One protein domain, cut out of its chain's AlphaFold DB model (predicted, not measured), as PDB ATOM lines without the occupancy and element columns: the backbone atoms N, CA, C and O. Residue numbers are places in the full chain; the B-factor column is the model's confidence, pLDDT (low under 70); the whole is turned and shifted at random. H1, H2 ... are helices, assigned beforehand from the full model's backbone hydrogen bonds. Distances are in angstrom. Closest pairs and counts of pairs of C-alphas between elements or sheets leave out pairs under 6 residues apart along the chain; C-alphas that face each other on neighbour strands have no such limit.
ATOM      1  N   LEU A  35      29.120  -4.203  27.021       76.25
ATOM      2  CA  LEU A  35      28.637  -5.019  28.140       76.25
ATOM      3  C   LEU A  35      27.106  -5.017  28.199       76.25
ATOM      4  O   LEU A  35      26.501  -4.078  28.710       76.25
ATOM      5  N   THR A  36      26.489  -6.092  27.708       80.19
ATOM      6  CA  THR A  36      25.028  -6.277  27.735       80.19
ATOM      7  C   THR A  36      24.542  -7.177  28.871       80.19
ATOM      8  O   THR A  36      23.377  -7.093  29.246       80.19
ATOM      9  N   ASP A  37      25.404  -8.048  29.409       86.81
ATOM     10  CA  ASP A  37      25.050  -8.946  30.515       86.81
ATOM     11  C   ASP A  37      24.965  -8.154  31.837       86.81
ATOM     12  O   ASP A  37      25.964  -7.552  32.257       86.81
ATOM     13  N   PRO A  38      23.807  -8.154  32.529       89.88
ATOM     14  CA  PRO A  38      23.657  -7.488  33.820       89.88
ATOM     15  C   PRO A  38      24.678  -7.945  34.867       89.88
ATOM     16  O   PRO A  38      25.107  -7.137  35.692       89.88
ATOM     17  N   HIS A  39      25.090  -9.219  34.840       90.31
ATOM     18  CA  HIS A  39      26.092  -9.734  35.772       90.31
ATOM     19  C   HIS A  39      27.475  -9.150  35.493       90.31
ATOM     20  O   HIS A  39      28.139  -8.700  36.427       90.31
ATOM     21  N   ASP A  40      27.876  -9.063  34.226       89.62
ATOM     22  CA  ASP A  40      29.167  -8.488  33.857       89.62
ATOM     23  C   ASP A  40      29.210  -6.978  34.183       89.62
ATOM     24  O   ASP A  40      30.214  -6.478  34.704       89.62
ATOM     25  N   LEU A  41      28.097  -6.255  33.983       90.19
ATOM     26  CA  LEU A  41      27.968  -4.840  34.356       90.19
ATOM     27  C   LEU A  41      28.057  -4.632  35.877       90.19
ATOM     28  O   LEU A  41      28.821  -3.781  36.350       90.19
ATOM     29  N   ALA A  42      27.306  -5.419  36.651       92.25
ATOM     30  CA  ALA A  42      27.351  -5.373  38.108       92.25
ATOM     31  C   ALA A  42      28.750  -5.734  38.623       92.25
ATOM     32  O   ALA A  42      29.290  -5.051  39.493       92.25
ATOM     33  N   GLY A  43      29.376  -6.757  38.040       93.69
ATOM     34  CA  GLY A  43      30.707  -7.208  38.418       93.69
ATOM     35  C   GLY A  43      31.782  -6.148  38.181       93.69
ATOM     36  O   GLY A  43      32.558  -5.832  39.087       93.69
ATOM     37  N   LYS A  44      31.770  -5.516  37.002       91.50
ATOM     38  CA  LYS A  44      32.654  -4.386  36.676       91.50
ATOM     39  C   LYS A  44      32.448  -3.205  37.624       91.50
ATOM     40  O   LYS A  44      33.427  -2.638  38.109       91.50
ATOM     41  N   THR A  45      31.194  -2.870  37.928       92.62
ATOM     42  CA  THR A  45      30.850  -1.783  38.857       92.62
ATOM     43  C   THR A  45      31.388  -2.061  40.261       92.62
ATOM     44  O   THR A  45      32.029  -1.201  40.857       92.62
ATOM     45  N   LEU A  46      31.208  -3.279  40.774       94.31
ATOM     46  CA  LEU A  46      31.708  -3.672  42.093       94.31
ATOM     47  C   LEU A  46      33.239  -3.651  42.174       94.31
ATOM     48  O   LEU A  46      33.790  -3.205  43.181       94.31
ATOM     49  N   LEU A  47      33.935  -4.073  41.111       94.25
ATOM     50  CA  LEU A  47      35.395  -3.970  41.028       94.25
ATOM     51  C   LEU A  47      35.869  -2.512  41.074       94.25
ATOM     52  O   LEU A  47      36.866  -2.220  41.733       94.25
ATOM     53  N   TRP A  48      35.154  -1.605  40.405       93.12
ATOM     54  CA  TRP A  48      35.424  -0.166  40.450       93.12
ATOM     55  C   TRP A  48      35.194   0.425  41.838       93.12
ATOM     56  O   TRP A  48      36.104   1.039  42.393       93.12
ATOM     57  N   VAL A  49      34.029   0.173  42.441       92.44
ATOM     58  CA  VAL A  49      33.710   0.628  43.804       92.44
ATOM     59  C   VAL A  49      34.784   0.153  44.780       92.44
ATOM     60  O   VAL A  49      35.351   0.937  45.531       92.44
ATOM     61  N   ALA A  50      35.167  -1.117  44.724       93.38
ATOM     62  CA  ALA A  50      36.167  -1.646  45.637       93.38
ATOM     63  C   ALA A  50      37.617  -1.208  45.330       93.38
ATOM     64  O   ALA A  50      38.523  -1.440  46.138       93.38
ATOM     65  N   ARG A  51      37.879  -0.610  44.162       92.69
ATOM     66  CA  ARG A  51      39.150   0.057  43.844       92.69
ATOM     67  C   ARG A  51      39.188   1.465  44.428       92.69
ATOM     68  O   ARG A  51      40.174   1.808  45.074       92.69
ATOM     69  N   ASP A  52      38.117   2.229  44.232       91.19
ATOM     70  CA  ASP A  52      38.125   3.679  44.444       91.19
ATOM     71  C   ASP A  52      37.533   4.100  45.800       91.19
ATOM     72  O   ASP A  52      37.852   5.170  46.315       91.19
ATOM     73  N   SER A  53      36.723   3.257  46.445       88.62
ATOM     74  CA  SER A  53      36.138   3.550  47.758       88.62
ATOM     75  C   SER A  53      37.137   3.313  48.892       88.62
ATOM     76  O   SER A  53      37.095   2.300  49.592       88.62
ATOM     77  N   GLN A  54      38.033   4.277  49.113       86.94
ATOM     78  CA  GLN A  54      38.998   4.236  50.219       86.94
ATOM     79  C   GLN A  54      38.343   4.260  51.606       86.94
ATOM     80  O   GLN A  54      38.917   3.745  52.561       86.94
ATOM     81  N   SER A  55      37.134   4.810  51.694       87.44
ATOM     82  CA  SER A  55      36.340   4.912  52.916       87.44
ATOM     83  C   SER A  55      35.771   3.576  53.409       87.44
ATOM     84  O   SER A  55      35.376   3.471  54.570       87.44
ATOM     85  N   LEU A  56      35.744   2.541  52.561       91.06
ATOM     86  CA  LEU A  56      35.316   1.202  52.958       91.06
ATOM     87  C   LEU A  56      36.472   0.424  53.620       91.06
ATOM     88  O   LEU A  56      37.595   0.442  53.103       91.06
ATOM     89  N   PRO A  57      36.211  -0.327  54.710       91.88
ATOM     90  CA  PRO A  57      37.176  -1.223  55.334       91.88
ATOM     91  C   PRO A  57      37.707  -2.267  54.355       91.88
ATOM     92  O   PRO A  57      36.962  -2.778  53.515       91.88
ATOM     93  N   GLU A  58      38.973  -2.652  54.519       91.06
ATOM     94  CA  GLU A  58      39.652  -3.560  53.589       91.06
ATOM     95  C   GLU A  58      38.917  -4.892  53.406       91.06
ATOM     96  O   GLU A  58      38.729  -5.328  52.274       91.06
ATOM     97  N   ASN A  59      38.397  -5.483  54.484       90.88
ATOM     98  CA  ASN A  59      37.633  -6.735  54.409       90.88
ATOM     99  C   ASN A  59      36.404  -6.608  53.495       90.88
ATOM    100  O   ASN A  59      36.104  -7.503  52.703       90.88
ATOM    101  N   LEU A  60      35.692  -5.479  53.574       92.00
ATOM    102  CA  LEU A  60      34.503  -5.234  52.764       92.00
ATOM    103  C   LEU A  60      34.888  -4.937  51.312       92.00
ATOM    104  O   LEU A  60      34.254  -5.461  50.401       92.00
ATOM    105  N   ARG A  61      35.980  -4.195  51.080       93.88
ATOM    106  CA  ARG A  61      36.536  -3.995  49.731       93.88
ATOM    107  C   ARG A  61      36.934  -5.315  49.087       93.88
ATOM    108  O   ARG A  61      36.529  -5.576  47.962       93.88
ATOM    109  N   GLN A  62      37.671  -6.169  49.790       92.81
ATOM    110  CA  GLN A  62      38.056  -7.496  49.300       92.81
ATOM    111  C   GLN A  62      36.832  -8.357  48.986       92.81
ATOM    112  O   GLN A  62      36.778  -8.988  47.934       92.81
ATOM    113  N   SER A  63      35.808  -8.302  49.841       93.88
ATOM    114  CA  SER A  63      34.537  -9.000  49.617       93.88
ATOM    115  C   SER A  63      33.828  -8.509  48.349       93.88
ATOM    116  O   SER A  63      33.405  -9.314  47.522       93.88
ATOM    117  N   LEU A  64      33.741  -7.191  48.143       95.19
ATOM    118  CA  LEU A  64      33.161  -6.605  46.929       95.19
ATOM    119  C   LEU A  64      34.009  -6.910  45.684       95.19
ATOM    120  O   LEU A  64      33.443  -7.188  44.629       95.19
ATOM    121  N   ARG A  65      35.347  -6.927  45.798       95.06
ATOM    122  CA  ARG A  65      36.243  -7.333  44.699       95.06
ATOM    123  C   ARG A  65      36.031  -8.785  44.310       95.06
ATOM    124  O   ARG A  65      35.964  -9.072  43.120       95.06
ATOM    125  N   LEU A  66      35.904  -9.686  45.284       95.12
ATOM    126  CA  LEU A  66      35.635 -11.098  45.027       95.12
ATOM    127  C   LEU A  66      34.286 -11.279  44.324       95.12
ATOM    128  O   LEU A  66      34.223 -11.947  43.294       95.12
ATOM    129  N   LEU A  67      33.223 -10.656  44.846       94.81
ATOM    130  CA  LEU A  67      31.896 -10.714  44.229       94.81
ATOM    131  C   LEU A  67      31.922 -10.144  42.806       94.81
ATOM    132  O   LEU A  67      31.362 -10.738  41.888       94.81
ATOM    133  N   GLY A  68      32.616  -9.020  42.618       95.12
ATOM    134  CA  GLY A  68      32.783  -8.384  41.321       95.12
ATOM    135  C   GLY A  68      33.539  -9.258  40.321       95.12
ATOM    136  O   GLY A  68      33.109  -9.398  39.180       95.12
ATOM    137  N   ALA A  69      34.624  -9.905  40.755       94.38
ATOM    138  CA  ALA A  69      35.398 -10.834  39.935       94.38
ATOM    139  C   ALA A  69      34.592 -12.086  39.553       94.38
ATOM    140  O   ALA A  69      34.671 -12.529  38.407       94.38
ATOM    141  N   ALA A  70      33.791 -12.621  40.480       93.06
ATOM    142  CA  ALA A  70      32.916 -13.764  40.232       93.06
ATOM    143  C   ALA A  70      31.803 -13.435  39.222       93.06
ATOM    144  O   ALA A  70      31.581 -14.196  38.284       93.06
ATOM    145  N   LEU A  71      31.142 -12.283  39.381       92.69
ATOM    146  CA  LEU A  71      30.097 -11.805  38.470       92.69
ATOM    147  C   LEU A  71      30.631 -11.476  37.078       92.69
ATOM    148  O   LEU A  71      29.965 -11.761  36.093       92.69
ATOM    149  N   TYR A  72      31.846 -10.933  37.005       91.62
ATOM    150  CA  TYR A  72      32.494 -10.553  35.754       91.62
ATOM    151  C   TYR A  72      33.318 -11.687  35.115       91.62
ATOM    152  O   TYR A  72      34.177 -11.442  34.269       91.62
ATOM    153  N   LYS A  73      33.107 -12.934  35.565       89.31
ATOM    154  CA  LYS A  73      33.728 -14.164  35.032       89.31
ATOM    155  C   LYS A  73      35.268 -14.149  35.026       89.31
ATOM    156  O   LYS A  73      35.901 -14.920  34.310       89.31
ATOM    157  N   LYS A  74      35.898 -13.324  35.871       89.81
ATOM    158  CA  LYS A  74      37.357 -13.280  36.068       89.81
ATOM    159  C   LYS A  74      37.765 -14.261  37.163       89.81
ATOM    160  O   LYS A  74      38.117 -13.857  38.272       89.81
ATOM    161  N   LEU A  75      37.687 -15.554  36.853       90.12
ATOM    162  CA  LEU A  75      37.899 -16.629  37.829       90.12
ATOM    163  C   LEU A  75      39.318 -16.648  38.410       90.12
ATOM    164  O   LEU A  75      39.467 -16.895  39.603       90.12
ATOM    165  N   ASP A  76      40.338 -16.292  37.628       91.31
ATOM    166  CA  ASP A  76      41.719 -16.188  38.122       91.31
ATOM    167  C   ASP A  76      41.833 -15.144  39.238       91.31
ATOM    168  O   ASP A  76      42.395 -15.400  40.304       91.31
ATOM    169  N   LEU A  77      41.217 -13.976  39.030       91.00
ATOM    170  CA  LEU A  77      41.168 -12.905  40.020       91.00
ATOM    171  C   LEU A  77      40.314 -13.302  41.231       91.00
ATOM    172  O   LEU A  77      40.685 -13.028  42.367       91.00
ATOM    173  N   ALA A  78      39.184 -13.972  41.015       92.00
ATOM    174  CA  ALA A  78      38.359 -14.465  42.113       92.00
ATOM    175  C   ALA A  78      39.117 -15.497  42.973       92.00
ATOM    176  O   ALA A  78      39.024 -15.468  44.197       92.00
ATOM    177  N   SER A  79      39.925 -16.360  42.351       90.19
ATOM    178  CA  SER A  79      40.719 -17.381  43.044       90.19
ATOM    179  C   SER A  79      41.804 -16.796  43.950       90.19
ATOM    180  O   SER A  79      42.083 -17.363  45.011       90.19
ATOM    181  N   SER A  80      42.397 -15.660  43.566       91.94
ATOM    182  CA  SER A  80      43.417 -14.972  44.365       91.94
ATOM    183  C   SER A  80      42.817 -14.154  45.509       91.94
ATOM    184  O   SER A  80      43.472 -13.969  46.530       91.94
ATOM    185  N   LEU A  81      41.566 -13.709  45.362       90.50
ATOM    186  CA  LEU A  81      40.844 -12.910  46.355       90.50
ATOM    187  C   LEU A  81      40.018 -13.743  47.343       90.50
ATOM    188  O   LEU A  81      39.581 -13.215  48.363       90.50
ATOM    189  N   ALA A  82      39.765 -15.017  47.045       89.69
ATOM    190  CA  ALA A  82      39.025 -15.901  47.932       89.69
ATOM    191  C   ALA A  82      39.816 -16.162  49.225       89.69
ATOM    192  O   ALA A  82      40.930 -16.689  49.195       89.69
ATOM    193  N   SER A  83      39.224 -15.816  50.364       89.12
ATOM    194  CA  SER A  83      39.807 -15.998  51.694       89.12
ATOM    195  C   SER A  83      38.711 -16.197  52.743       89.12
ATOM    196  O   SER A  83      37.547 -15.867  52.516       89.12
ATOM    197  N   SER A  84      39.091 -16.676  53.929       85.81
ATOM    198  CA  SER A  84      38.186 -16.809  55.079       85.81
ATOM    199  C   SER A  84      37.768 -15.468  55.702       85.81
ATOM    200  O   SER A  84      36.832 -15.434  56.497       85.81
ATOM    201  N   SER A  85      38.432 -14.360  55.344       86.06
ATOM    202  CA  SER A  85      38.137 -13.002  55.836       86.06
ATOM    203  C   SER A  85      37.009 -12.296  55.074       86.06
ATOM    204  O   SER A  85      36.635 -11.173  55.420       86.06
ATOM    205  N   VAL A  86      36.471 -12.935  54.032       89.38
ATOM    206  CA  VAL A  86      35.375 -12.407  53.217       89.38
ATOM    207  C   VAL A  86      34.076 -12.365  54.021       89.38
ATOM    208  O   VAL A  86      33.755 -13.277  54.782       89.38
ATOM    209  N   HIS A  87      33.288 -11.314  53.798       91.00
ATOM    210  CA  HIS A  87      31.971 -11.142  54.392       91.00
ATOM    211  C   HIS A  87      31.054 -12.331  54.072       91.00
ATOM    212  O   HIS A  87      30.851 -12.669  52.902       91.00
ATOM    213  N   GLY A  88      30.430 -12.914  55.100       88.62
ATOM    214  CA  GLY A  88      29.617 -14.131  54.974       88.62
ATOM    215  C   GLY A  88      28.526 -14.044  53.903       88.62
ATOM    216  O   GLY A  88      28.351 -14.976  53.125       88.62
ATOM    217  N   GLY A  89      27.862 -12.890  53.771       88.94
ATOM    218  CA  GLY A  89      26.873 -12.664  52.710       88.94
ATOM    219  C   GLY A  89      27.449 -12.760  51.286       88.94
ATOM    220  O   GLY A  89      26.795 -13.321  50.410       88.94
ATOM    221  N   VAL A  90      28.686 -12.293  51.043       91.69
ATOM    222  CA  VAL A  90      29.360 -12.487  49.742       91.69
ATOM    223  C   VAL A  90      29.679 -13.961  49.546       91.69
ATOM    224  O   VAL A  90      29.401 -14.500  48.478       91.69
ATOM    225  N   ALA A  91      30.233 -14.616  50.569       90.56
ATOM    226  CA  ALA A  91      30.584 -16.028  50.490       90.56
ATOM    227  C   ALA A  91      29.360 -16.885  50.125       90.56
ATOM    228  O   ALA A  91      29.456 -17.735  49.243       90.56
ATOM    229  N   THR A  92      28.193 -16.615  50.715       89.94
ATOM    230  CA  THR A  92      26.932 -17.296  50.380       89.94
ATOM    231  C   THR A  92      26.510 -17.066  48.926       89.94
ATOM    232  O   THR A  92      26.128 -18.019  48.245       89.94
ATOM    233  N   ILE A  93      26.607 -15.830  48.423       90.25
ATOM    234  CA  ILE A  93      26.261 -15.505  47.028       90.25
ATOM    235  C   ILE A  93      27.200 -16.228  46.058       90.25
ATOM    236  O   ILE A  93      26.731 -16.896  45.138       90.25
ATOM    237  N   VAL A  94      28.513 -16.150  46.287       90.25
ATOM    238  CA  VAL A  94      29.522 -16.790  45.430       90.25
ATOM    239  C   VAL A  94      29.376 -18.311  45.459       90.25
ATOM    240  O   VAL A  94      29.416 -18.944  44.406       90.25
ATOM    241  N   ARG A  95      29.111 -18.904  46.634       88.94
ATOM    242  CA  ARG A  95      28.805 -20.338  46.751       88.94
ATOM    243  C   ARG A  95      27.603 -20.714  45.890       88.94
ATOM    244  O   ARG A  95      27.713 -21.633  45.094       88.94
ATOM    245  N   ARG A  96      26.496 -19.972  45.986       88.25
ATOM    246  CA  ARG A  96      25.288 -20.216  45.181       88.25
ATOM    247  C   ARG A  96      25.518 -20.036  43.675       88.25
ATOM    248  O   ARG A  96      24.855 -20.687  42.876       88.25
ATOM    249  N   MET A  97      26.417 -19.139  43.278       85.75
ATOM    250  CA  MET A  97      26.752 -18.932  41.868       85.75
ATOM    251  C   MET A  97      27.585 -20.073  41.285       85.75
ATOM    252  O   MET A  97      27.401 -20.415  40.122       85.75
ATOM    253  N   PHE A  98      28.502 -20.638  42.073       85.38
ATOM    254  CA  PHE A  98      29.411 -21.697  41.626       85.38
ATOM    255  C   PHE A  98      28.950 -23.109  41.992       85.38
ATOM    256  O   PHE A  98      29.582 -24.075  41.568       85.38
ATOM    257  N   THR A  99      27.856 -23.265  42.744       80.06
ATOM    258  CA  THR A  99      27.169 -24.554  42.840       80.06
ATOM    259  C   THR A  99      26.623 -24.924  41.460       80.06
ATOM    260  O   THR A  99      25.801 -24.168  40.933       80.06
ATOM    261  N   PRO A 100      27.070 -26.044  40.866       72.38
ATOM    262  CA  PRO A 100      26.652 -26.435  39.529       72.38
ATOM    263  C   PRO A 100      25.139 -26.663  39.478       72.38
ATOM    264  O   PRO A 100      24.549 -27.218  40.410       72.38
ATOM    265  N   LYS A 101      24.507 -26.240  38.381       69.50
ATOM    266  CA  LYS A 101      23.156 -26.698  38.033       69.50
ATOM    267  C   LYS A 101      23.268 -28.131  37.503       69.50
ATOM    268  O   LYS A 101      24.315 -28.497  36.972       69.50
ATOM    269  N   GLU A 102      22.227 -28.943  37.692       49.38
ATOM    270  CA  GLU A 102      22.222 -30.367  37.316       49.38
ATOM    271  C   GLU A 102      22.813 -30.584  35.907       49.38
ATOM    272  O   GLU A 102      22.233 -30.142  34.917       49.38
ATOM    273  N   GLY A 103      23.979 -31.242  35.830       56.44
ATOM    274  CA  GLY A 103      24.626 -31.642  34.574       56.44
ATOM    275  C   GLY A 103      25.920 -30.913  34.175       56.44
ATOM    276  O   GLY A 103      26.565 -31.367  33.235       56.44
ATOM    277  N   GLU A 104      26.347 -29.850  34.868       64.81
ATOM    278  CA  GLU A 104      27.619 -29.154  34.576       64.81
ATOM    279  C   GLU A 104      28.699 -29.455  35.629       64.81
ATOM    280  O   GLU A 104      28.457 -29.350  36.832       64.81
ATOM    281  N   GLU A 105      29.913 -29.815  35.199       64.81
ATOM    282  CA  GLU A 105      31.047 -29.951  36.120       64.81
ATOM    283  C   GLU A 105      31.663 -28.577  36.433       64.81
ATOM    284  O   GLU A 105      32.023 -27.839  35.512       64.81
ATOM    285  N   PRO A 106      31.842 -28.220  37.719       71.44
ATOM    286  CA  PRO A 106      32.482 -26.967  38.079       71.44
ATOM    287  C   PRO A 106      33.962 -26.995  37.694       71.44
ATOM    288  O   PRO A 106      34.676 -27.974  37.944       71.44
ATOM    289  N   THR A 107      34.435 -25.889  37.120       80.00
ATOM    290  CA  THR A 107      35.837 -25.702  36.722       80.00
ATOM    291  C   THR A 107      36.768 -25.851  37.934       80.00
ATOM    292  O   THR A 107      36.388 -25.509  39.055       80.00
ATOM    293  N   GLU A 108      38.012 -26.304  37.739       83.06
ATOM    294  CA  GLU A 108      38.998 -26.448  38.829       83.06
ATOM    295  C   GLU A 108      39.144 -25.171  39.675       83.06
ATOM    296  O   GLU A 108      39.152 -25.235  40.904       83.06
ATOM    297  N   LEU A 109      39.151 -23.998  39.032       83.19
ATOM    298  CA  LEU A 109      39.199 -22.698  39.710       83.19
ATOM    299  C   LEU A 109      37.972 -22.438  40.596       83.19
ATOM    300  O   LEU A 109      38.103 -21.870  41.680       83.19
ATOM    301  N   GLN A 110      36.781 -22.877  40.181       85.06
ATOM    302  CA  GLN A 110      35.566 -22.743  40.991       85.06
ATOM    303  C   GLN A 110      35.648 -23.624  42.241       85.06
ATOM    304  O   GLN A 110      35.308 -23.164  43.330       85.06
ATOM    305  N   LYS A 111      36.172 -24.851  42.113       85.25
ATOM    306  CA  LYS A 111      36.406 -25.748  43.259       85.25
ATOM    307  C   LYS A 111      37.387 -25.129  44.259       85.25
ATOM    308  O   LYS A 111      37.084 -25.085  45.448       85.25
ATOM    309  N   GLN A 112      38.497 -24.563  43.777       87.50
ATOM    310  CA  GLN A 112      39.477 -23.869  44.624       87.50
ATOM    311  C   GLN A 112      38.874 -22.663  45.360       87.50
ATOM    312  O   GLN A 112      39.156 -22.446  46.537       87.50
ATOM    313  N   ILE A 113      38.030 -21.871  44.690       87.25
ATOM    314  CA  ILE A 113      37.339 -20.734  45.320       87.25
ATOM    315  C   ILE A 113      36.388 -21.224  46.417       87.25
ATOM    316  O   ILE A 113      36.394 -20.679  47.520       87.25
ATOM    317  N   LEU A 114      35.589 -22.259  46.141       87.50
ATOM    318  CA  LEU A 114      34.654 -22.831  47.113       87.50
ATOM    319  C   LEU A 114      35.376 -23.393  48.344       87.50
ATOM    320  O   LEU A 114      34.922 -23.173  49.467       87.50
ATOM    321  N   GLU A 115      36.516 -24.056  48.146       88.12
ATOM    322  CA  GLU A 115      37.353 -24.578  49.226       88.12
ATOM    323  C   GLU A 115      37.904 -23.450  50.106       88.12
ATOM    324  O   GLU A 115      37.732 -23.480  51.326       88.12
ATOM    325  N   LYS A 116      38.471 -22.395  49.506       88.19
ATOM    326  CA  LYS A 116      38.976 -21.222  50.243       88.19
ATOM    327  C   LYS A 116      37.880 -20.483  51.010       88.19
ATOM    328  O   LYS A 116      38.141 -19.921  52.072       88.19
ATOM    329  N   LEU A 117      36.652 -20.498  50.494       86.12
ATOM    330  CA  LEU A 117      35.494 -19.891  51.142       86.12
ATOM    331  C   LEU A 117      34.863 -20.776  52.217       86.12
ATOM    332  O   LEU A 117      34.020 -20.270  52.954       86.12
ATOM    333  N   SER A 118      35.222 -22.059  52.339       81.00
ATOM    334  CA  SER A 118      34.617 -22.992  53.310       81.00
ATOM    335  C   SER A 118      34.739 -22.514  54.765       81.00
ATOM    336  O   SER A 118      33.828 -22.741  55.559       81.00
ATOM    337  N   GLY A 119      35.803 -21.770  55.083       77.31
ATOM    338  CA  GLY A 119      36.050 -21.191  56.404       77.31
ATOM    339  C   GLY A 119      35.256 -19.919  56.736       77.31
ATOM    340  O   GLY A 119      35.328 -19.456  57.870       77.31
ATOM    341  N   CYS A 120      34.510 -19.336  55.789       80.88
ATOM    342  CA  CYS A 120      33.665 -18.169  56.066       80.88
ATOM    343  C   CYS A 120      32.413 -18.578  56.853       80.88
ATOM    344  O   CYS A 120      31.677 -19.482  56.430       80.88
ATOM    345  N   SER A 121      32.122 -17.863  57.944       74.56
ATOM    346  CA  SER A 121      30.842 -17.975  58.642       74.56
ATOM    347  C   SER A 121      29.702 -17.521  57.729       74.56
ATOM    348  O   SER A 121      29.816 -16.537  56.994       74.56
ATOM    349  N   ALA A 122      28.584 -18.249  57.758       73.31
ATOM    350  CA  ALA A 122      27.361 -17.760  57.142       73.31
ATOM    351  C   ALA A 122      26.934 -16.487  57.886       73.31
ATOM    352  O   ALA A 122      26.853 -16.485  59.112       73.31
ATOM    353  N   SER A 123      26.698 -15.405  57.144       75.56
ATOM    354  CA  SER A 123      26.107 -14.187  57.695       75.56
ATOM    355  C   SER A 123      24.674 -14.082  57.201       75.56
ATOM    356  O   SER A 123      24.434 -14.226  55.999       75.56
ATOM    357  N   GLU A 124      23.742 -13.831  58.118       72.62
ATOM    358  CA  GLU A 124      22.358 -13.479  57.779       72.62
ATOM    359  C   GLU A 124      22.256 -12.042  57.252       72.62
ATOM    360  O   GLU A 124      21.325 -11.708  56.519       72.62
ATOM    361  N   GLU A 125      23.235 -11.193  57.575       84.25
ATOM    362  CA  GLU A 125      23.244  -9.802  57.144       84.25
ATOM    363  C   GLU A 125      23.689  -9.685  55.672       84.25
ATOM    364  O   GLU A 125      24.743 -10.224  55.295       84.25
ATOM    365  N   PRO A 126      22.935  -8.984  54.804       87.81
ATOM    366  CA  PRO A 126      23.360  -8.756  53.434       87.81
ATOM    367  C   PRO A 126      24.559  -7.803  53.385       87.81
ATOM    368  O   PRO A 126      24.680  -6.848  54.134       87.81
TER     369      PRO A 126
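Overview. This is residues 35 to 126 of the 228 residues of an uncharacterized protein of Oesophagostomum dentatum (UniProt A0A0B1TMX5). The longest helix, H1, packs along H2, and H2 joins H3, H5 and H4 in a ring of four roughly aligned helices. The 92 printed residues hold five named helices, H1 to H5 in chain order, and no named strand: all helix. The whole is compact, with a radius of gyration of the C-alphas of 12.7 A and spans of 42 by 34 by 23 A.

Along the chain. Find C-alpha 38 at (23.657, -7.488, 33.820); H1 runs 21.1 A from there to residue 52. Next come H2, residues 58 to 71, 19.7 A; H3, 75 to 81; H4, 88 to 98; and H5, 108 to 117, ending at C-alpha 117, (35.494, -19.891, 51.142).

Arrangement. Start at the hub, H2. It forms a hairpin with H1, a shallow tilt of 25 degrees, opposite ways; the closest C-alphas, Gly 43 and Gly 68, are 3.8 A apart. H2 touches H4, closest C-alphas Ser 63 and Val 90, 6.2 A. H3 and H4 are apart. In each helix every O i to N i+4 pair is within hydrogen-bond range.

Size, cuts and confidence. The printed part has no cut and no long link. Residues 101 to 105 have pLDDT under 70.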